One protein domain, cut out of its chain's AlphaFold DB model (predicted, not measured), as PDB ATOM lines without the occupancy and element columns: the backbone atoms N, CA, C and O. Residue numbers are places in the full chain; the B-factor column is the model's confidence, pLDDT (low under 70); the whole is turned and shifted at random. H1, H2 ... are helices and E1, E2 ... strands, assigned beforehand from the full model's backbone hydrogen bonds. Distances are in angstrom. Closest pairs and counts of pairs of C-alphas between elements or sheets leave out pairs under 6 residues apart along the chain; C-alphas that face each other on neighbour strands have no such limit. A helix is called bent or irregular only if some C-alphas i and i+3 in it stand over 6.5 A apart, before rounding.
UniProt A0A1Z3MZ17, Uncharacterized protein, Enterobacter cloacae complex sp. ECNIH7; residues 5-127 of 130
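What this domain is: This is residues 5 to 127 of the 130 residues of an uncharacterized protein of Enterobacter cloacae complex sp. ECNIH7 (UniProt A0A1Z3MZ17). What is the main picture? A small, strongly twisted sheet of three strands makes the middle, with H4 packed along one face and H5 along the other. H1 packs on H4, H2 folds back on residues 29 to 33 of H1, and a long link, residues 92 to 109, joins E3 to H5. What are the parts? The 123 printed residues, of mixed class, hold five named helices and three named strands in the order E1 H1 H2 H3 E2 H4 E3 H5; the sheet runs E2 E1 E3, antiparallel. How large is it? It is compact, with a radius of gyration of the C-alphas of 13.8 A and spans of 43 by 33 by 25 A.

Where its parts are: Where does the first half run? E1 is residues 5 to 11, 19.2 A long, from C-alpha 5 at (8.223, -35.356, 36.468). H1 is residues 19 to 35, 24.4 A long; H2 is residues 39 to 45, irregular, with C-alphas 42 and 45 7.3 A apart; H3 is residues 48 to 51. And the rest? E2 is residues 57 to 61, H4 residues 64 to 76, 18.5 A long, and E3 residues 84 to 91, 23.0 A long. H5 is residues 110 to 125, 22.9 A long, ending with C-alpha 125 at (1.955, -24.988, 7.189).

How they stand to each other: How are the strands paired? E1 is antiparallel to E3 at 153 degrees, with N 7 and O 88 at 3.0 A, and to E2 at 148 degrees, with N 8 and O 59 at 2.8 A. What is on the sheet? In three layers, helices on both faces of a sheet, H4 has a height over the sheet of 9.2 A and H5, on the opposite face, 9.5 A; the closest C-alphas of E3 and H5 are Ile 84 and Leu 120, 7.1 A apart. E2, H4 and E3 form a split strand-helix-strand unit, two strands running the same way with E1 between them, its crossover right-handed. Where are the other helices? H1 touches H4, closest at the C-alphas of Leu 35 and Gln 66, 6.4 A, at a tilt of 37 degrees, only just steep, opposite ways. H1 and H3 only graze the sheet, and H1 touches H2, closest at the C-alphas of Met 33 and Gly 39, 4.5 A. How are the helix backbones? Every O i to N i+4 pair is within hydrogen-bond range in H1, H4 and H5; H2 has 0 of 3, but 3 of 4 O i to N i+3 pairs, and H3 is too short for an O i to N i+4 pair.

The domain as a whole: How far does it reach? The two C-alphas farthest apart, those of Ser 95 and Glu 127, are 44.5 A apart. Is it cut, and which link is long? The printed part has no cut; E3 to H5 is a long link of 18 residues, in which residues 103 to 104 pair antiparallel with residues 58 to 59 of E2. Where is confidence low? pLDDT is under 70 at residues 79 to 82, 93 to 101 and 123 to 127; the mean of the printed part is 81.1.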
ATOM      1  N   GLN A   5       9.143 -36.480  36.519       84.69
ATOM      2  CA  GLN A   5       8.223 -35.356  36.468       84.69
ATOM      3  C   GLN A   5       7.397 -35.467  35.190       84.69
ATOM      4  O   GLN A   5       7.963 -35.483  34.090       84.69
ATOM      5  N   TYR A   6       6.078 -35.501  35.340       88.38
ATOM      6  CA  TYR A   6       5.143 -35.406  34.228       88.38
ATOM      7  C   TYR A   6       5.062 -33.958  33.764       88.38
ATOM      8  O   TYR A   6       5.018 -33.025  34.571       88.38
ATOM      9  N   SER A   7       5.145 -33.738  32.457       89.44
ATOM     10  CA  SER A   7       5.132 -32.394  31.896       89.44
ATOM     11  C   SER A   7       4.437 -32.356  30.541       89.44
ATOM     12  O   SER A   7       4.355 -33.359  29.829       89.44
ATOM     13  N   LEU A   8       3.957 -31.174  30.192       91.69
ATOM     14  CA  LEU A   8       3.431 -30.836  28.883       91.69
ATOM     15  C   LEU A   8       4.300 -29.715  28.320       91.69
ATOM     16  O   LEU A   8       4.620 -28.757  29.022       91.69
ATOM     17  N   LEU A   9       4.771 -29.888  27.095       91.94
ATOM     18  CA  LEU A   9       5.390 -28.822  26.327       91.94
ATOM     19  C   LEU A   9       4.283 -28.182  25.499       91.94
ATOM     20  O   LEU A   9       3.570 -28.924  24.836       91.94
ATOM     21  N   ILE A  10       4.101 -26.870  25.596       91.75
ATOM     22  CA  ILE A  10       2.986 -26.149  24.973       91.75
ATOM     23  C   ILE A  10       3.539 -24.937  24.242       91.75
ATOM     24  O   ILE A  10       4.366 -24.218  24.803       91.75
ATOM     25  N   ALA A  11       3.060 -24.695  23.027       90.12
ATOM     26  CA  ALA A  11       3.222 -23.426  22.337       90.12
ATOM     27  C   ALA A  11       1.855 -22.780  22.124       90.12
ATOM     28  O   ALA A  11       0.890 -23.445  21.757       90.12
ATOM     29  N   ILE A  12       1.804 -21.473  22.370       87.19
ATOM     30  CA  ILE A  12       0.693 -20.629  21.952       87.19
ATOM     31  C   ILE A  12       1.135 -20.007  20.632       87.19
ATOM     32  O   ILE A  12       1.922 -19.060  20.639       87.19
ATOM     33  N   ASP A  13       0.704 -20.612  19.527       78.50
ATOM     34  CA  ASP A  13       1.068 -20.228  18.157       78.50
ATOM     35  C   ASP A  13       0.257 -19.005  17.711       78.50
ATOM     36  O   ASP A  13      -0.589 -19.055  16.831       78.50
ATOM     37  N   GLU A  14       0.423 -17.909  18.447       82.38
ATOM     38  CA  GLU A  14      -0.324 -16.669  18.263       82.38
ATOM     39  C   GLU A  14       0.611 -15.476  18.435       82.38
ATOM     40  O   GLU A  14       1.529 -15.495  19.268       82.38
ATOM     41  N   LEU A  15       0.324 -14.397  17.705       79.31
ATOM     42  CA  LEU A  15       1.099 -13.162  17.785       79.31
ATOM     43  C   LEU A  15       1.199 -12.657  19.240       79.31
ATOM     44  O   LEU A  15       0.176 -12.547  19.931       79.31
ATOM     45  N   PRO A  16       2.407 -12.304  19.724       77.50
ATOM     46  CA  PRO A  16       2.592 -11.706  21.038       77.50
ATOM     47  C   PRO A  16       1.657 -10.518  21.284       77.50
ATOM     48  O   PRO A  16       1.676  -9.529  20.563       77.50
ATOM     49  N   GLY A  17       0.835 -10.618  22.330       75.75
ATOM     50  CA  GLY A  17      -0.121  -9.581  22.717       75.75
ATOM     51  C   GLY A  17      -1.495  -9.667  22.044       75.75
ATOM     52  O   GLY A  17      -2.383  -8.908  22.444       75.75
ATOM     53  N   SER A  18      -1.711 -10.595  21.100       84.19
ATOM     54  CA  SER A  18      -3.011 -10.789  20.446       84.19
ATOM     55  C   SER A  18      -4.104 -11.198  21.445       84.19
ATOM     56  O   SER A  18      -3.835 -11.768  22.509       84.19
ATOM     57  N   ARG A  19      -5.375 -10.921  21.111       85.38
ATOM     58  CA  ARG A  19      -6.520 -11.346  21.941       85.38
ATOM     59  C   ARG A  19      -6.564 -12.867  22.089       85.38
ATOM     60  O   ARG A  19      -6.756 -13.354  23.197       85.38
ATOM     61  N   ARG A  20      -6.318 -13.602  21.001       83.06
ATOM     62  CA  ARG A  20      -6.272 -15.069  21.004       83.06
ATOM     63  C   ARG A  20      -5.176 -15.603  21.922       83.06
ATOM     64  O   ARG A  20      -5.459 -16.465  22.747       83.06
ATOM     65  N   GLN A  21      -3.978 -15.013  21.884       85.44
ATOM     66  CA  GLN A  21      -2.900 -15.383  22.802       85.44
ATOM     67  C   GLN A  21      -3.300 -15.173  24.268       85.44
ATOM     68  O   GLN A  21      -3.034 -16.030  25.111       85.44
ATOM     69  N   LYS A  22      -3.940 -14.038  24.585       87.38
ATOM     70  CA  LYS A  22      -4.423 -13.750  25.944       87.38
ATOM     71  C   LYS A  22      -5.476 -14.766  26.386       87.38
ATOM     72  O   LYS A  22      -5.328 -15.337  27.460       87.38
ATOM     73  N   TYR A  23      -6.458 -15.068  25.537       88.44
ATOM     74  CA  TYR A  23      -7.488 -16.067  25.839       88.44
ATOM     75  C   TYR A  23      -6.915 -17.471  26.046       88.44
ATOM     76  O   TYR A  23      -7.313 -18.154  26.989       88.44
ATOM     77  N   ALA A  24      -5.951 -17.890  25.226       88.56
ATOM     78  CA  ALA A  24      -5.256 -19.159  25.411       88.56
ATOM     79  C   ALA A  24      -4.464 -19.197  26.730       88.56
ATOM     80  O   ALA A  24      -4.539 -20.171  27.480       88.56
ATOM     81  N   ALA A  25      -3.736 -18.123  27.051       90.19
ATOM     82  CA  ALA A  25      -3.000 -18.008  28.306       90.19
ATOM     83  C   ALA A  25      -3.934 -18.056  29.530       90.19
ATOM     84  O   ALA A  25      -3.627 -18.725  30.518       90.19
ATOM     85  N   ASP A  26      -5.087 -17.393  29.460       90.38
ATOM     86  CA  ASP A  26      -6.086 -17.396  30.530       90.38
ATOM     87  C   ASP A  26      -6.757 -18.763  30.691       90.38
ATOM     88  O   ASP A  26      -6.933 -19.222  31.822       90.38
ATOM     89  N   ALA A  27      -7.039 -19.466  29.590       90.62
ATOM     90  CA  ALA A  27      -7.524 -20.844  29.630       90.62
ATOM     91  C   ALA A  27      -6.531 -21.758  30.365       90.62
ATOM     92  O   ALA A  27      -6.907 -22.484  31.284       90.62
ATOM     93  N   ILE A  28      -5.240 -21.663  30.035       91.50
ATOM     94  CA  ILE A  28      -4.173 -22.434  30.690       91.50
ATOM     95  C   ILE A  28      -4.099 -22.119  32.191       91.50
ATOM     96  O   ILE A  28      -4.003 -23.034  33.010       91.50
ATOM     97  N   ARG A  29      -4.170 -20.836  32.570       91.50
ATOM     98  CA  ARG A  29      -4.179 -20.405  33.979       91.50
ATOM     99  C   ARG A  29      -5.380 -20.950  34.742       91.50
ATOM    100  O   ARG A  29      -5.224 -21.338  35.899       91.50
ATOM    101  N   ARG A  30      -6.557 -20.966  34.116       90.00
ATOM    102  CA  ARG A  30      -7.784 -21.491  34.720       90.00
ATOM    103  C   ARG A  30      -7.677 -22.994  34.944       90.00
ATOM    104  O   ARG A  30      -7.818 -23.440  36.074       90.00
ATOM    105  N   ILE A  31      -7.268 -23.740  33.918       90.56
ATOM    106  CA  ILE A  31      -7.037 -25.186  34.028       90.56
ATOM    107  C   ILE A  31      -6.001 -25.483  35.127       90.56
ATOM    108  O   ILE A  31      -6.187 -26.391  35.929       90.56
ATOM    109  N   ASN A  32      -4.917 -24.706  35.226       90.25
ATOM    110  CA  ASN A  32      -3.916 -24.903  36.277       90.25
ATOM    111  C   ASN A  32      -4.443 -24.625  37.692       90.25
ATOM    112  O   ASN A  32      -4.035 -25.310  38.630       90.25
ATOM    113  N   MET A  33      -5.334 -23.645  37.853       89.50
ATOM    114  CA  MET A  33      -6.017 -23.415  39.126       89.50
ATOM    115  C   MET A  33      -6.922 -24.582  39.492       89.50
ATOM    116  O   MET A  33      -6.856 -25.040  40.627       89.50
ATOM    117  N   ASP A  34      -7.709 -25.077  38.539       88.12
ATOM    118  CA  ASP A  34      -8.673 -26.156  38.772       88.12
ATOM    119  C   ASP A  34      -7.969 -27.479  39.121       88.12
ATOM    120  O   ASP A  34      -8.441 -28.253  39.949       88.12
ATOM    121  N   LEU A  35      -6.790 -27.722  38.539       85.56
ATOM    122  CA  LEU A  35      -5.977 -28.913  38.812       85.56
ATOM    123  C   LEU A  35      -5.159 -28.832  40.107       85.56
ATOM    124  O   LEU A  35      -4.641 -29.854  40.567       85.56
ATOM    125  N   SER A  36      -4.974 -27.638  40.677       82.00
ATOM    126  CA  SER A  36      -4.151 -27.441  41.870       82.00
ATOM    127  C   SER A  36      -5.002 -27.212  43.109       82.00
ATOM    128  O   SER A  36      -5.780 -26.267  43.184       82.00
ATOM    129  N   SER A  37      -4.719 -27.962  44.174       77.38
ATOM    130  CA  SER A  37      -5.315 -27.735  45.499       77.38
ATOM    131  C   SER A  37      -5.028 -26.344  46.086       77.38
ATOM    132  O   SER A  37      -5.674 -25.931  47.043       77.38
ATOM    133  N   THR A  38      -4.062 -25.605  45.527       77.31
ATOM    134  CA  THR A  38      -3.683 -24.258  45.986       77.31
ATOM    135  C   THR A  38      -4.370 -23.119  45.223       77.31
ATOM    136  O   THR A  38      -4.111 -21.945  45.515       77.31
ATOM    137  N   GLY A  39      -5.239 -23.441  44.254       79.19
ATOM    138  CA  GLY A  39      -6.030 -22.476  43.489       79.19
ATOM    139  C   GLY A  39      -5.169 -21.400  42.822       79.19
ATOM    140  O   GLY A  39      -4.158 -21.700  42.188       79.19
ATOM    141  N   PHE A  40      -5.524 -20.121  42.998       77.06
ATOM    142  CA  PHE A  40      -4.827 -18.979  42.379       77.06
ATOM    143  C   PHE A  40      -3.306 -18.965  42.621       77.06
ATOM    144  O   PHE A  40      -2.532 -18.563  41.749       77.06
ATOM    145  N   ARG A  41      -2.838 -19.453  43.781       77.81
ATOM    146  CA  ARG A  41      -1.401 -19.497  44.112       77.81
ATOM    147  C   ARG A  41      -0.605 -20.409  43.171       77.81
ATOM    148  O   ARG A  41       0.593 -20.176  42.984       77.81
ATOM    149  N   ALA A  42      -1.259 -21.377  42.531       77.88
ATOM    150  CA  ALA A  42      -0.656 -22.264  41.542       77.88
ATOM    151  C   ALA A  42      -0.162 -21.516  40.293       77.88
ATOM    152  O   ALA A  42       0.780 -21.956  39.634       77.88
ATOM    153  N   ASN A  43      -0.730 -20.343  39.993       85.06
ATOM    154  CA  ASN A  43      -0.378 -19.556  38.812       85.06
ATOM    155  C   ASN A  43       0.878 -18.693  38.979       85.06
ATOM    156  O   ASN A  43       1.272 -18.001  38.043       85.06
ATOM    157  N   LYS A  44       1.584 -18.761  40.115       81.38
ATOM    158  CA  LYS A  44       2.799 -17.957  40.355       81.38
ATOM    159  C   LYS A  44       3.896 -18.146  39.286       81.38
ATOM    160  O   LYS A  44       4.742 -17.269  39.117       81.38
ATOM    161  N   GLY A  45       3.909 -19.286  38.586       79.94
ATOM    162  CA  GLY A  45       4.814 -19.565  37.460       79.94
ATOM    163  C   GLY A  45       4.248 -19.252  36.070       79.94
ATOM    164  O   GLY A  45       4.999 -19.264  35.102       79.94
ATOM    165  N   PHE A  46       2.951 -18.966  35.963       87.06
ATOM    166  CA  PHE A  46       2.211 -18.756  34.716       87.06
ATOM    167  C   PHE A  46       2.138 -17.273  34.363       87.06
ATOM    168  O   PHE A  46       1.068 -16.666  34.295       87.06
ATOM    169  N   LYS A  47       3.314 -16.687  34.164       87.38
ATOM    170  CA  LYS A  47       3.460 -15.299  33.739       87.38
ATOM    171  C   LYS A  47       3.374 -15.178  32.212       87.38
ATOM    172  O   LYS A  47       3.687 -16.124  31.486       87.38
ATOM    173  N   ASP A  48       2.974 -14.000  31.736       84.94
ATOM    174  CA  ASP A  48       2.860 -13.685  30.307       84.94
ATOM    175  C   ASP A  48       4.167 -13.928  29.541       84.94
ATOM    176  O   ASP A  48       4.148 -14.511  28.463       84.94
ATOM    177  N   ASP A  49       5.304 -13.520  30.104       85.06
ATOM    178  CA  ASP A  49       6.639 -13.705  29.522       85.06
ATOM    179  C   ASP A  49       6.978 -15.185  29.300       85.06
ATOM    180  O   ASP A  49       7.543 -15.543  28.269       85.06
ATOM    181  N   VAL A  50       6.584 -16.056  30.231       85.31
ATOM    182  CA  VAL A  50       6.759 -17.509  30.119       85.31
ATOM    183  C   VAL A  50       5.877 -18.085  29.015       85.31
ATOM    184  O   VAL A  50       6.340 -18.918  28.239       85.31
ATOM    185  N   MET A  51       4.619 -17.657  28.932       85.12
ATOM    186  CA  MET A  51       3.674 -18.160  27.929       85.12
ATOM    187  C   MET A  51       3.942 -17.629  26.518       85.12
ATOM    188  O   MET A  51       3.554 -18.273  25.549       85.12
ATOM    189  N   ARG A  52       4.659 -16.506  26.408       84.31
ATOM    190  CA  ARG A  52       5.124 -15.905  25.147       84.31
ATOM    191  C   ARG A  52       6.496 -16.403  24.696       84.31
ATOM    192  O   ARG A  52       7.048 -15.866  23.739       84.31
ATOM    193  N   LEU A  53       7.087 -17.382  25.388       83.00
ATOM    194  CA  LEU A  53       8.421 -17.854  25.036       83.00
ATOM    195  C   LEU A  53       8.448 -18.407  23.601       83.00
ATOM    196  O   LEU A  53       7.645 -19.287  23.276       83.00
ATOM    197  N   PRO A  54       9.405 -17.971  22.761       76.25
ATOM    198  CA  PRO A  54       9.587 -18.552  21.441       76.25
ATOM    199  C   PRO A  54       9.955 -20.034  21.582       76.25
ATOM    200  O   PRO A  54      10.858 -20.403  22.342       76.25
ATOM    201  N   GLY A  55       9.224 -20.893  20.870       79.81
ATOM    202  CA  GLY A  55       9.322 -22.346  21.015       79.81
ATOM    203  C   GLY A  55       8.571 -22.914  22.226       79.81
ATOM    204  O   GLY A  55       8.784 -24.075  22.574       79.81
ATOM    205  N   GLY A  56       7.700 -22.131  22.862       88.25
ATOM    206  CA  GLY A  56       6.789 -22.592  23.901       88.25
ATOM    207  C   GLY A  56       7.410 -22.756  25.290       88.25
ATOM    208  O   GLY A  56       8.570 -22.429  25.558       88.25
ATOM    209  N   PHE A  57       6.614 -23.294  26.207       90.75
ATOM    210  CA  PHE A  57       6.960 -23.469  27.613       90.75
ATOM    211  C   PHE A  57       6.618 -24.870  28.117       90.75
ATOM    212  O   PHE A  57       5.803 -25.596  27.556       90.75
ATOM    213  N   SER A  58       7.273 -25.270  29.205       90.50
ATOM    214  CA  SER A  58       7.024 -26.547  29.867       90.50
ATOM    215  C   SER A  58       6.162 -26.338  31.105       90.50
ATOM    216  O   SER A  58       6.610 -25.684  32.044       90.50
ATOM    217  N   TRP A  59       4.981 -26.949  31.126       91.12
ATOM    218  CA  TRP A  59       4.091 -27.055  32.280       91.12
ATOM    219  C   TRP A  59       4.334 -28.383  32.999       91.12
ATOM    220  O   TRP A  59       4.306 -29.449  32.384       91.12
ATOM    221  N   ARG A  60       4.633 -28.334  34.299       88.75
ATOM    222  CA  ARG A  60       4.890 -29.511  35.144       88.75
ATOM    223  C   ARG A  60       3.680 -29.877  36.002       88.75
ATOM    224  O   ARG A  60       3.086 -28.984  36.588       88.75
ATOM    225  N   PHE A  61       3.431 -31.175  36.160       86.88
ATOM    226  CA  PHE A  61       2.315 -31.748  36.929       86.88
ATOM    227  C   PHE A  61       2.816 -32.739  37.970       86.88
ATOM    228  O   PHE A  61       3.856 -33.372  37.751       86.88
ATOM    229  N   ASP A  62       2.083 -32.911  39.065       81.81
ATOM    230  CA  ASP A  62       2.499 -33.790  40.161       81.81
ATOM    231  C   ASP A  62       2.468 -35.261  39.775       81.81
ATOM    232  O   ASP A  62       3.395 -36.013  40.100       81.81
ATOM    233  N   ASN A  63       1.452 -35.650  39.015       86.12
ATOM    234  CA  ASN A  63       1.229 -37.019  38.586       86.12
ATOM    235  C   ASN A  63       0.771 -37.084  37.116       86.12
ATOM    236  O   ASN A  63       0.650 -36.074  36.415       86.12
ATOM    237  N   LYS A  64       0.612 -38.315  36.621       89.62
ATOM    238  CA  LYS A  64       0.184 -38.585  35.243       89.62
ATOM    239  C   LYS A  64      -1.259 -38.124  35.014       89.62
ATOM    240  O   LYS A  64      -1.523 -37.557  33.959       89.62
ATOM    241  N   GLU A  65      -2.131 -38.362  35.990       90.31
ATOM    242  CA  GLU A  65      -3.564 -38.056  35.942       90.31
ATOM    243  C   GLU A  65      -3.795 -36.564  35.728       90.31
ATOM    244  O   GLU A  65      -4.364 -36.202  34.712       90.31
ATOM    245  N   GLN A  66      -3.210 -35.693  36.557       89.69
ATOM    246  CA  GLN A  66      -3.305 -34.238  36.392       89.69
ATOM    247  C   GLN A  66      -2.872 -33.767  34.999       89.69
ATOM    248  O   GLN A  66      -3.503 -32.890  34.419       89.69
ATOM    249  N   ARG A  67      -1.790 -34.332  34.446       91.94
ATOM    250  CA  ARG A  67      -1.333 -33.984  33.092       91.94
ATOM    251  C   ARG A  67      -2.352 -34.411  32.039       91.94
ATOM    252  O   ARG A  67      -2.566 -33.682  31.078       91.94
ATOM    253  N   ASP A  68      -2.885 -35.621  32.161       92.06
ATOM    254  CA  ASP A  68      -3.833 -36.154  31.187       92.06
ATOM    255  C   ASP A  68      -5.176 -35.397  31.284       92.06
ATOM    256  O   ASP A  68      -5.649 -34.922  30.256       92.06
ATOM    257  N   THR A  69      -5.670 -35.087  32.490       91.88
ATOM    258  CA  THR A  69      -6.817 -34.184  32.703       91.88
ATOM    259  C   THR A  69      -6.575 -32.794  32.117       91.88
ATOM    260  O   THR A  69      -7.450 -32.255  31.452       91.88
ATOM    261  N   ALA A  70      -5.378 -32.218  32.286       91.44
ATOM    262  CA  ALA A  70      -5.050 -30.930  31.673       91.44
ATOM    263  C   ALA A  70      -5.195 -30.960  30.148       91.44
ATOM    264  O   ALA A  70      -5.661 -29.996  29.556       91.44
ATOM    265  N   ILE A  71      -4.796 -32.063  29.510       91.38
ATOM    266  CA  ILE A  71      -4.917 -32.232  28.059       91.38
ATOM    267  C   ILE A  71      -6.382 -32.325  27.650       91.38
ATOM    268  O   ILE A  71      -6.761 -31.701  26.663       91.38
ATOM    269  N   ASP A  72      -7.196 -33.063  28.399       91.81
ATOM    270  CA  ASP A  72      -8.625 -33.178  28.116       91.81
ATOM    271  C   ASP A  72      -9.318 -31.816  28.271       91.81
ATOM    272  O   ASP A  72     -10.061 -31.399  27.384       91.81
ATOM    273  N   CYS A  73      -8.975 -31.051  29.314       90.25
ATOM    274  CA  CYS A  73      -9.450 -29.680  29.483       90.25
ATOM    275  C   CYS A  73      -8.992 -28.752  28.346       90.25
ATOM    276  O   CYS A  73      -9.790 -27.957  27.860       90.25
ATOM    277  N   LEU A  74      -7.736 -28.850  27.894       89.62
ATOM    278  CA  LEU A  74      -7.232 -28.049  26.771       89.62
ATOM    279  C   LEU A  74      -7.969 -28.375  25.466       89.62
ATOM    280  O   LEU A  74      -8.315 -27.464  24.724       89.62
ATOM    281  N   LYS A  75      -8.244 -29.657  25.206       86.06
ATOM    282  CA  LYS A  75      -8.995 -30.103  24.023       86.06
ATOM    283  C   LYS A  75     -10.473 -29.728  24.066       86.06
ATOM    284  O   LYS A  75     -11.080 -29.573  23.016       86.06
ATOM    285  N   ALA A  76     -11.058 -29.632  25.256       86.38
ATOM    286  CA  ALA A  76     -12.448 -29.224  25.426       86.38
ATOM    287  C   ALA A  76     -12.620 -27.698  25.389       86.38
ATOM    288  O   ALA A  76     -13.710 -27.206  25.103       86.38
ATOM    289  N   HIS A  77     -11.568 -26.936  25.704       80.38
ATOM    290  CA  HIS A  77     -11.656 -25.489  25.814       80.38
ATOM    291  C   HIS A  77     -11.543 -24.828  24.425       80.38
ATOM    292  O   HIS A  77     -10.477 -24.893  23.811       80.38
ATOM    293  N   PRO A  78     -12.565 -24.090  23.944       72.62
ATOM    294  CA  PRO A  78     -12.601 -23.557  22.576       72.62
ATOM    295  C   PRO A  78     -11.396 -22.677  22.221       72.62
ATOM    296  O   PRO A  78     -10.855 -22.756  21.124       72.62
ATOM    297  N   ALA A  79     -10.931 -21.871  23.181       68.75
ATOM    298  CA  ALA A  79      -9.757 -21.007  23.017       68.75
ATOM    299  C   ALA A  79      -8.399 -21.736  23.108       68.75
ATOM    300  O   ALA A  79      -7.363 -21.111  22.904       68.75
ATOM    301  N   ALA A  80      -8.389 -23.025  23.462       65.62
ATOM    302  CA  ALA A  80      -7.183 -23.843  23.596       65.62
ATOM    303  C   ALA A  80      -7.124 -25.008  22.588       65.62
ATOM    304  O   ALA A  80      -6.075 -25.643  22.473       65.62
ATOM    305  N   CYS A  81      -8.199 -25.256  21.827       59.41
ATOM    306  CA  CYS A  81      -8.285 -26.336  20.839       59.41
ATOM    307  C   CYS A  81      -7.186 -26.299  19.765       59.41
ATOM    308  O   CYS A  81      -6.829 -27.350  19.239       59.41
ATOM    309  N   SER A  82      -6.640 -25.125  19.442       69.75
ATOM    310  CA  SER A  82      -5.573 -24.956  18.446       69.75
ATOM    311  C   SER A  82      -4.157 -24.987  19.032       69.75
ATOM    312  O   SER A  82      -3.186 -24.814  18.300       69.75
ATOM    313  N   LEU A  83      -3.997 -25.189  20.345       84.19
ATOM    314  CA  LEU A  83      -2.674 -25.156  20.960       84.19
ATOM    315  C   LEU A  83      -1.855 -26.390  20.597       84.19
ATOM    316  O   LEU A  83      -2.265 -27.531  20.813       84.19
ATOM    317  N   ILE A  84      -0.627 -26.152  20.146       87.81
ATOM    318  CA  ILE A  84       0.344 -27.211  19.896       87.81
ATOM    319  C   ILE A  84       0.894 -27.669  21.242       87.81
ATOM    320  O   ILE A  84       1.444 -26.874  22.012       87.81
ATOM    321  N   PHE A  85       0.807 -28.968  21.525       91.06
ATOM    322  CA  PHE A  85       1.401 -29.531  22.729       91.06
ATOM    323  C   PHE A  85       2.004 -30.922  22.530       91.06
ATOM    324  O   PHE A  85       1.602 -31.694  21.667       91.06
ATOM    325  N   MET A  86       2.965 -31.274  23.386       91.69
ATOM    326  CA  MET A  86       3.611 -32.586  23.412       91.69
ATOM    327  C   MET A  86       3.813 -33.075  24.850       91.69
ATOM    328  O   MET A  86       4.359 -32.370  25.707       91.69
ATOM    329  N   LYS A  87       3.417 -34.327  25.124       92.06
ATOM    330  CA  LYS A  87       3.688 -34.986  26.410       92.06
ATOM    331  C   LYS A  87       5.197 -35.156  26.577       92.06
ATOM    332  O   LYS A  87       5.856 -35.774  25.751       92.06
ATOM    333  N   THR A  88       5.744 -34.678  27.690       86.94
ATOM    334  CA  THR A  88       7.153 -34.885  28.035       86.94
ATOM    335  C   THR A  88       7.289 -35.446  29.444       86.94
ATOM    336  O   THR A  88       6.408 -35.313  30.299       86.94
ATOM    337  N   ARG A  89       8.402 -36.133  29.700       82.19
ATOM    338  CA  ARG A  89       8.781 -36.572  31.045       82.19
ATOM    339  C   ARG A  89      10.241 -36.242  31.267       82.19
ATOM    340  O   ARG A  89      11.065 -36.414  30.374       82.19
ATOM    341  N   LYS A  90      10.567 -35.753  32.460       77.25
ATOM    342  CA  LYS A  90      11.954 -35.482  32.852       77.25
ATOM    343  C   LYS A  90      12.263 -36.203  34.140       77.25
ATOM    344  O   LYS A  90      11.444 -36.205  35.050       77.25
ATOM    345  N   ARG A  91      13.456 -36.778  34.241       75.44
ATOM    346  CA  ARG A  91      13.934 -37.352  35.498       75.44
ATOM    347  C   ARG A  91      13.922 -36.260  36.576       75.44
ATOM    348  O   ARG A  91      14.399 -35.142  36.325       75.44
ATOM    349  N   LYS A  92      13.345 -36.543  37.747       72.88
ATOM    350  CA  LYS A  92      13.478 -35.652  38.905       72.88
ATOM    351  C   LYS A  92      14.957 -35.650  39.305       72.88
ATOM    352  O   LYS A  92      15.610 -36.689  39.303       72.88
ATOM    353  N   SER A  93      15.503 -34.460  39.543       65.25
ATOM    354  CA  SER A  93      16.872 -34.329  40.048       65.25
ATOM    355  C   SER A  93      16.892 -34.779  41.507       65.25
ATOM    356  O   SER A  93      15.953 -34.466  42.237       65.25
ATOM    357  N   ALA A  94      17.949 -35.482  41.913       59.59
ATOM    358  CA  ALA A  94      18.125 -35.952  43.285       59.59
ATOM    359  C   ALA A  94      18.240 -34.802  44.308       59.59
ATOM    360  O   ALA A  94      17.926 -35.004  45.473       59.59
ATOM    361  N   SER A  95      18.641 -33.596  43.881       58.56
ATOM    362  CA  SER A  95      18.983 -32.479  44.776       58.56
ATOM    363  C   SER A  95      17.977 -31.321  44.814       58.56
ATOM    364  O   SER A  95      18.231 -30.312  45.466       58.56
ATOM    365  N   GLY A  96      16.838 -31.395  44.116       52.38
ATOM    366  CA  GLY A  96      16.014 -30.204  43.884       52.38
ATOM    367  C   GLY A  96      14.554 -30.321  44.301       52.38
ATOM    368  O   GLY A  96      13.791 -31.020  43.633       52.38
ATOM    369  N   LYS A  97      14.126 -29.483  45.262       54.59
ATOM    370  CA  LYS A  97      12.735 -28.994  45.378       54.59
ATOM    371  C   LYS A  97      12.371 -28.217  44.102       54.59
ATOM    372  O   LYS A  97      12.378 -26.987  44.069       54.59
ATOM    373  N   ARG A  98      12.117 -28.908  42.987       57.72
ATOM    374  CA  ARG A  98      11.593 -28.260  41.777       57.72
ATOM    375  C   ARG A  98      10.141 -27.890  42.040       57.72
ATOM    376  O   ARG A  98       9.339 -28.765  42.337       57.72
ATOM    377  N   LYS A  99       9.829 -26.599  41.895       60.81
ATOM    378  CA  LYS A  99       8.467 -26.066  42.021       60.81
ATOM    379  C   LYS A  99       7.518 -26.867  41.119       60.81
ATOM    380  O   LYS A  99       7.756 -26.968  39.908       60.81
ATOM    381  N   GLN A 100       6.530 -27.488  41.754       59.06
ATOM    382  CA  GLN A 100       5.394 -28.177  41.146       59.06
ATOM    383  C   GLN A 100       4.445 -27.143  40.526       59.06
ATOM    384  O   GLN A 100       4.537 -25.964  40.876       59.06
ATOM    385  N   CYS A 101       3.616 -27.551  39.558       57.19
ATOM    386  CA  CYS A 101       2.690 -26.661  38.835       57.19
ATOM    387  C   CYS A 101       3.360 -25.374  38.327       57.19
ATOM    388  O   CYS A 101       2.875 -24.262  38.509       57.19
ATOM    389  N   PHE A 102       4.547 -25.524  37.736       72.56
ATOM    390  CA  PHE A 102       5.368 -24.405  37.283       72.56
ATOM    391  C   PHE A 102       5.511 -24.436  35.766       72.56
ATOM    392  O   PHE A 102       5.941 -25.454  35.209       72.56
ATOM    393  N   ALA A 103       5.206 -23.309  35.126       79.75
ATOM    394  CA  ALA A 103       5.540 -23.042  33.738       79.75
ATOM    395  C   ALA A 103       6.943 -22.429  33.638       79.75
ATOM    396  O   ALA A 103       7.334 -21.591  34.447       79.75
ATOM    397  N   GLY A 104       7.733 -22.843  32.649       83.25
ATOM    398  CA  GLY A 104       9.037 -22.229  32.413       83.25
ATOM    399  C   GLY A 104       9.714 -22.695  31.134       83.25
ATOM    400  O   GLY A 104       9.227 -23.597  30.450       83.25
ATOM    401  N   LYS A 105      10.886 -22.114  30.846       82.88
ATOM    402  CA  LYS A 105      11.650 -22.421  29.631       82.88
ATOM    403  C   LYS A 105      11.946 -23.926  29.514       82.88
ATOM    404  O   LYS A 105      12.474 -24.536  30.461       82.88
ATOM    405  N   PRO A 106      11.640 -24.553  28.370       80.81
ATOM    406  CA  PRO A 106      11.835 -25.978  28.204       80.81
ATOM    407  C   PRO A 106      13.321 -26.299  28.010       80.81
ATOM    408  O   PRO A 106      13.982 -25.820  27.098       80.81
ATOM    409  N   ARG A 107      13.869 -27.156  28.880       81.00
ATOM    410  CA  ARG A 107      15.183 -27.798  28.668       81.00
ATOM    411  C   ARG A 107      15.007 -29.110  27.905       81.00
ATOM    412  O   ARG A 107      14.685 -30.114  28.543       81.00
ATOM    413  N   LEU A 108      15.107 -29.089  26.581       82.19
ATOM    414  CA  LEU A 108      14.898 -30.261  25.724       82.19
ATOM    415  C   LEU A 108      16.233 -30.944  25.405       82.19
ATOM    416  O   LEU A 108      17.250 -30.270  25.263       82.19
ATOM    417  N   SER A 109      16.225 -32.274  25.290       83.88
ATOM    418  CA  SER A 109      17.327 -32.996  24.645       83.88
ATOM    419  C   SER A 109      17.333 -32.693  23.143       83.88
ATOM    420  O   SER A 109      16.328 -32.227  22.604       83.88
ATOM    421  N   LYS A 110      18.439 -32.986  22.448       85.69
ATOM    422  CA  LYS A 110      18.540 -32.771  20.993       85.69
ATOM    423  C   LYS A 110      17.409 -33.480  20.232       85.69
ATOM    424  O   LYS A 110      16.735 -32.843  19.435       85.69
ATOM    425  N   ALA A 111      17.138 -34.746  20.559       86.31
ATOM    426  CA  ALA A 111      16.049 -35.519  19.957       86.31
ATOM    427  C   ALA A 111      14.662 -34.892  20.204       86.31
ATOM    428  O   ALA A 111      13.898 -34.700  19.263       86.31
ATOM    429  N   LEU A 112      14.363 -34.487  21.448       85.12
ATOM    430  CA  LEU A 112      13.094 -33.822  21.776       85.12
ATOM    431  C   LEU A 112      12.958 -32.456  21.100       85.12
ATOM    432  O   LEU A 112      11.851 -32.057  20.760       85.12
ATOM    433  N   LYS A 113      14.064 -31.728  20.920       87.12
ATOM    434  CA  LYS A 113      14.064 -30.444  20.214       87.12
ATOM    435  C   LYS A 113      13.693 -30.630  18.743       87.12
ATOM    436  O   LYS A 113      12.875 -29.865  18.254       87.12
ATOM    437  N   ILE A 114      14.241 -31.650  18.078       87.44
ATOM    438  CA  ILE A 114      13.925 -31.968  16.676       87.44
ATOM    439  C   ILE A 114      12.442 -32.330  16.531       87.44
ATOM    440  O   ILE A 114      11.748 -31.732  15.717       87.44
ATOM    441  N   GLN A 115      11.938 -33.241  17.371       87.06
ATOM    442  CA  GLN A 115      10.517 -33.614  17.373       87.06
ATOM    443  C   GLN A 115       9.608 -32.406  17.614       87.06
ATOM    444  O   GLN A 115       8.590 -32.242  16.949       87.06
ATOM    445  N   TRP A 116       9.994 -31.536  18.548       90.56
ATOM    446  CA  TRP A 116       9.230 -30.335  18.849       90.56
ATOM    447  C   TRP A 116       9.229 -29.330  17.696       90.56
ATOM    448  O   TRP A 116       8.182 -28.795  17.360       90.56
ATOM    449  N   GLN A 117      10.375 -29.103  17.054       87.12
ATOM    450  CA  GLN A 117      10.458 -28.232  15.882       87.12
ATOM    451  C   GLN A 117       9.632 -28.767  14.709       87.12
ATOM    452  O   GLN A 117       8.973 -27.976  14.040       87.12
ATOM    453  N   ALA A 118       9.613 -30.086  14.494       86.50
ATOM    454  CA  ALA A 118       8.768 -30.702  13.473       86.50
ATOM    455  C   ALA A 118       7.274 -30.441  13.736       86.50
ATOM    456  O   ALA A 118       6.566 -30.021  12.827       86.50
ATOM    457  N   LEU A 119       6.817 -30.600  14.984       85.31
ATOM    458  CA  LEU A 119       5.430 -30.301  15.373       85.31
ATOM    459  C   LEU A 119       5.068 -28.819  15.184       85.31
ATOM    460  O   LEU A 119       4.010 -28.516  14.644       85.31
ATOM    461  N   LEU A 120       5.953 -27.899  15.581       83.62
ATOM    462  CA  LEU A 120       5.743 -26.459  15.370       83.62
ATOM    463  C   LEU A 120       5.673 -26.091  13.877       83.62
ATOM    464  O   LEU A 120       4.884 -25.240  13.477       83.62
ATOM    465  N   SER A 121       6.480 -26.755  13.047       80.38
ATOM    466  CA  SER A 121       6.527 -26.499  11.602       80.38
ATOM    467  C   SER A 121       5.303 -27.059  10.872       80.38
ATOM    468  O   SER A 121       4.884 -26.504   9.870       80.38
ATOM    469  N   GLN A 122       4.696 -28.142  11.366       72.44
ATOM    470  CA  GLN A 122       3.472 -28.698  10.772       72.44
ATOM    471  C   GLN A 122       2.238 -27.831  11.044       72.44
ATOM    472  O   GLN A 122       1.353 -27.751  10.200       72.44
ATOM    473  N   SER A 123       2.187 -27.159  12.197       57.69
ATOM    474  CA  SER A 123       1.081 -26.256  12.543       57.69
ATOM    475  C   SER A 123       1.068 -24.988  11.687       57.69
ATOM    476  O   SER A 123       0.016 -24.576  11.212       57.69
ATOM    477  N   SER A 124       2.247 -24.422  11.411       53.84
ATOM    478  CA  SER A 124       2.406 -23.206  10.599       53.84
ATOM    479  C   SER A 124       2.156 -23.420   9.099       53.84
ATOM    480  O   SER A 124       1.864 -22.468   8.384       53.84
ATOM    481  N   VAL A 125       2.225 -24.662   8.604       44.41
ATOM    482  CA  VAL A 125       1.955 -24.988   7.189       44.41
ATOM    483  C   VAL A 125       0.452 -25.054   6.883       44.41
ATOM    484  O   VAL A 125       0.058 -24.831   5.740       44.41
ATOM    485  N   ASN A 126      -0.407 -25.267   7.885       37.94
ATOM    486  CA  ASN A 126      -1.859 -25.305   7.678       37.94
ATOM    487  C   ASN A 126      -2.502 -23.924   7.436       37.94
ATOM    488  O   ASN A 126      -3.674 -23.877   7.079       37.94
ATOM    489  N   GLU A 127      -1.763 -22.818   7.574       40.41
ATOM    490  CA  GLU A 127      -2.253 -21.474   7.220       40.41
ATOM    491  C   GLU A 127      -1.948 -21.063   5.766       40.41
ATOM    492  O   GLU A 127      -2.454 -20.044   5.314       40.41
TER     493      GLU A 127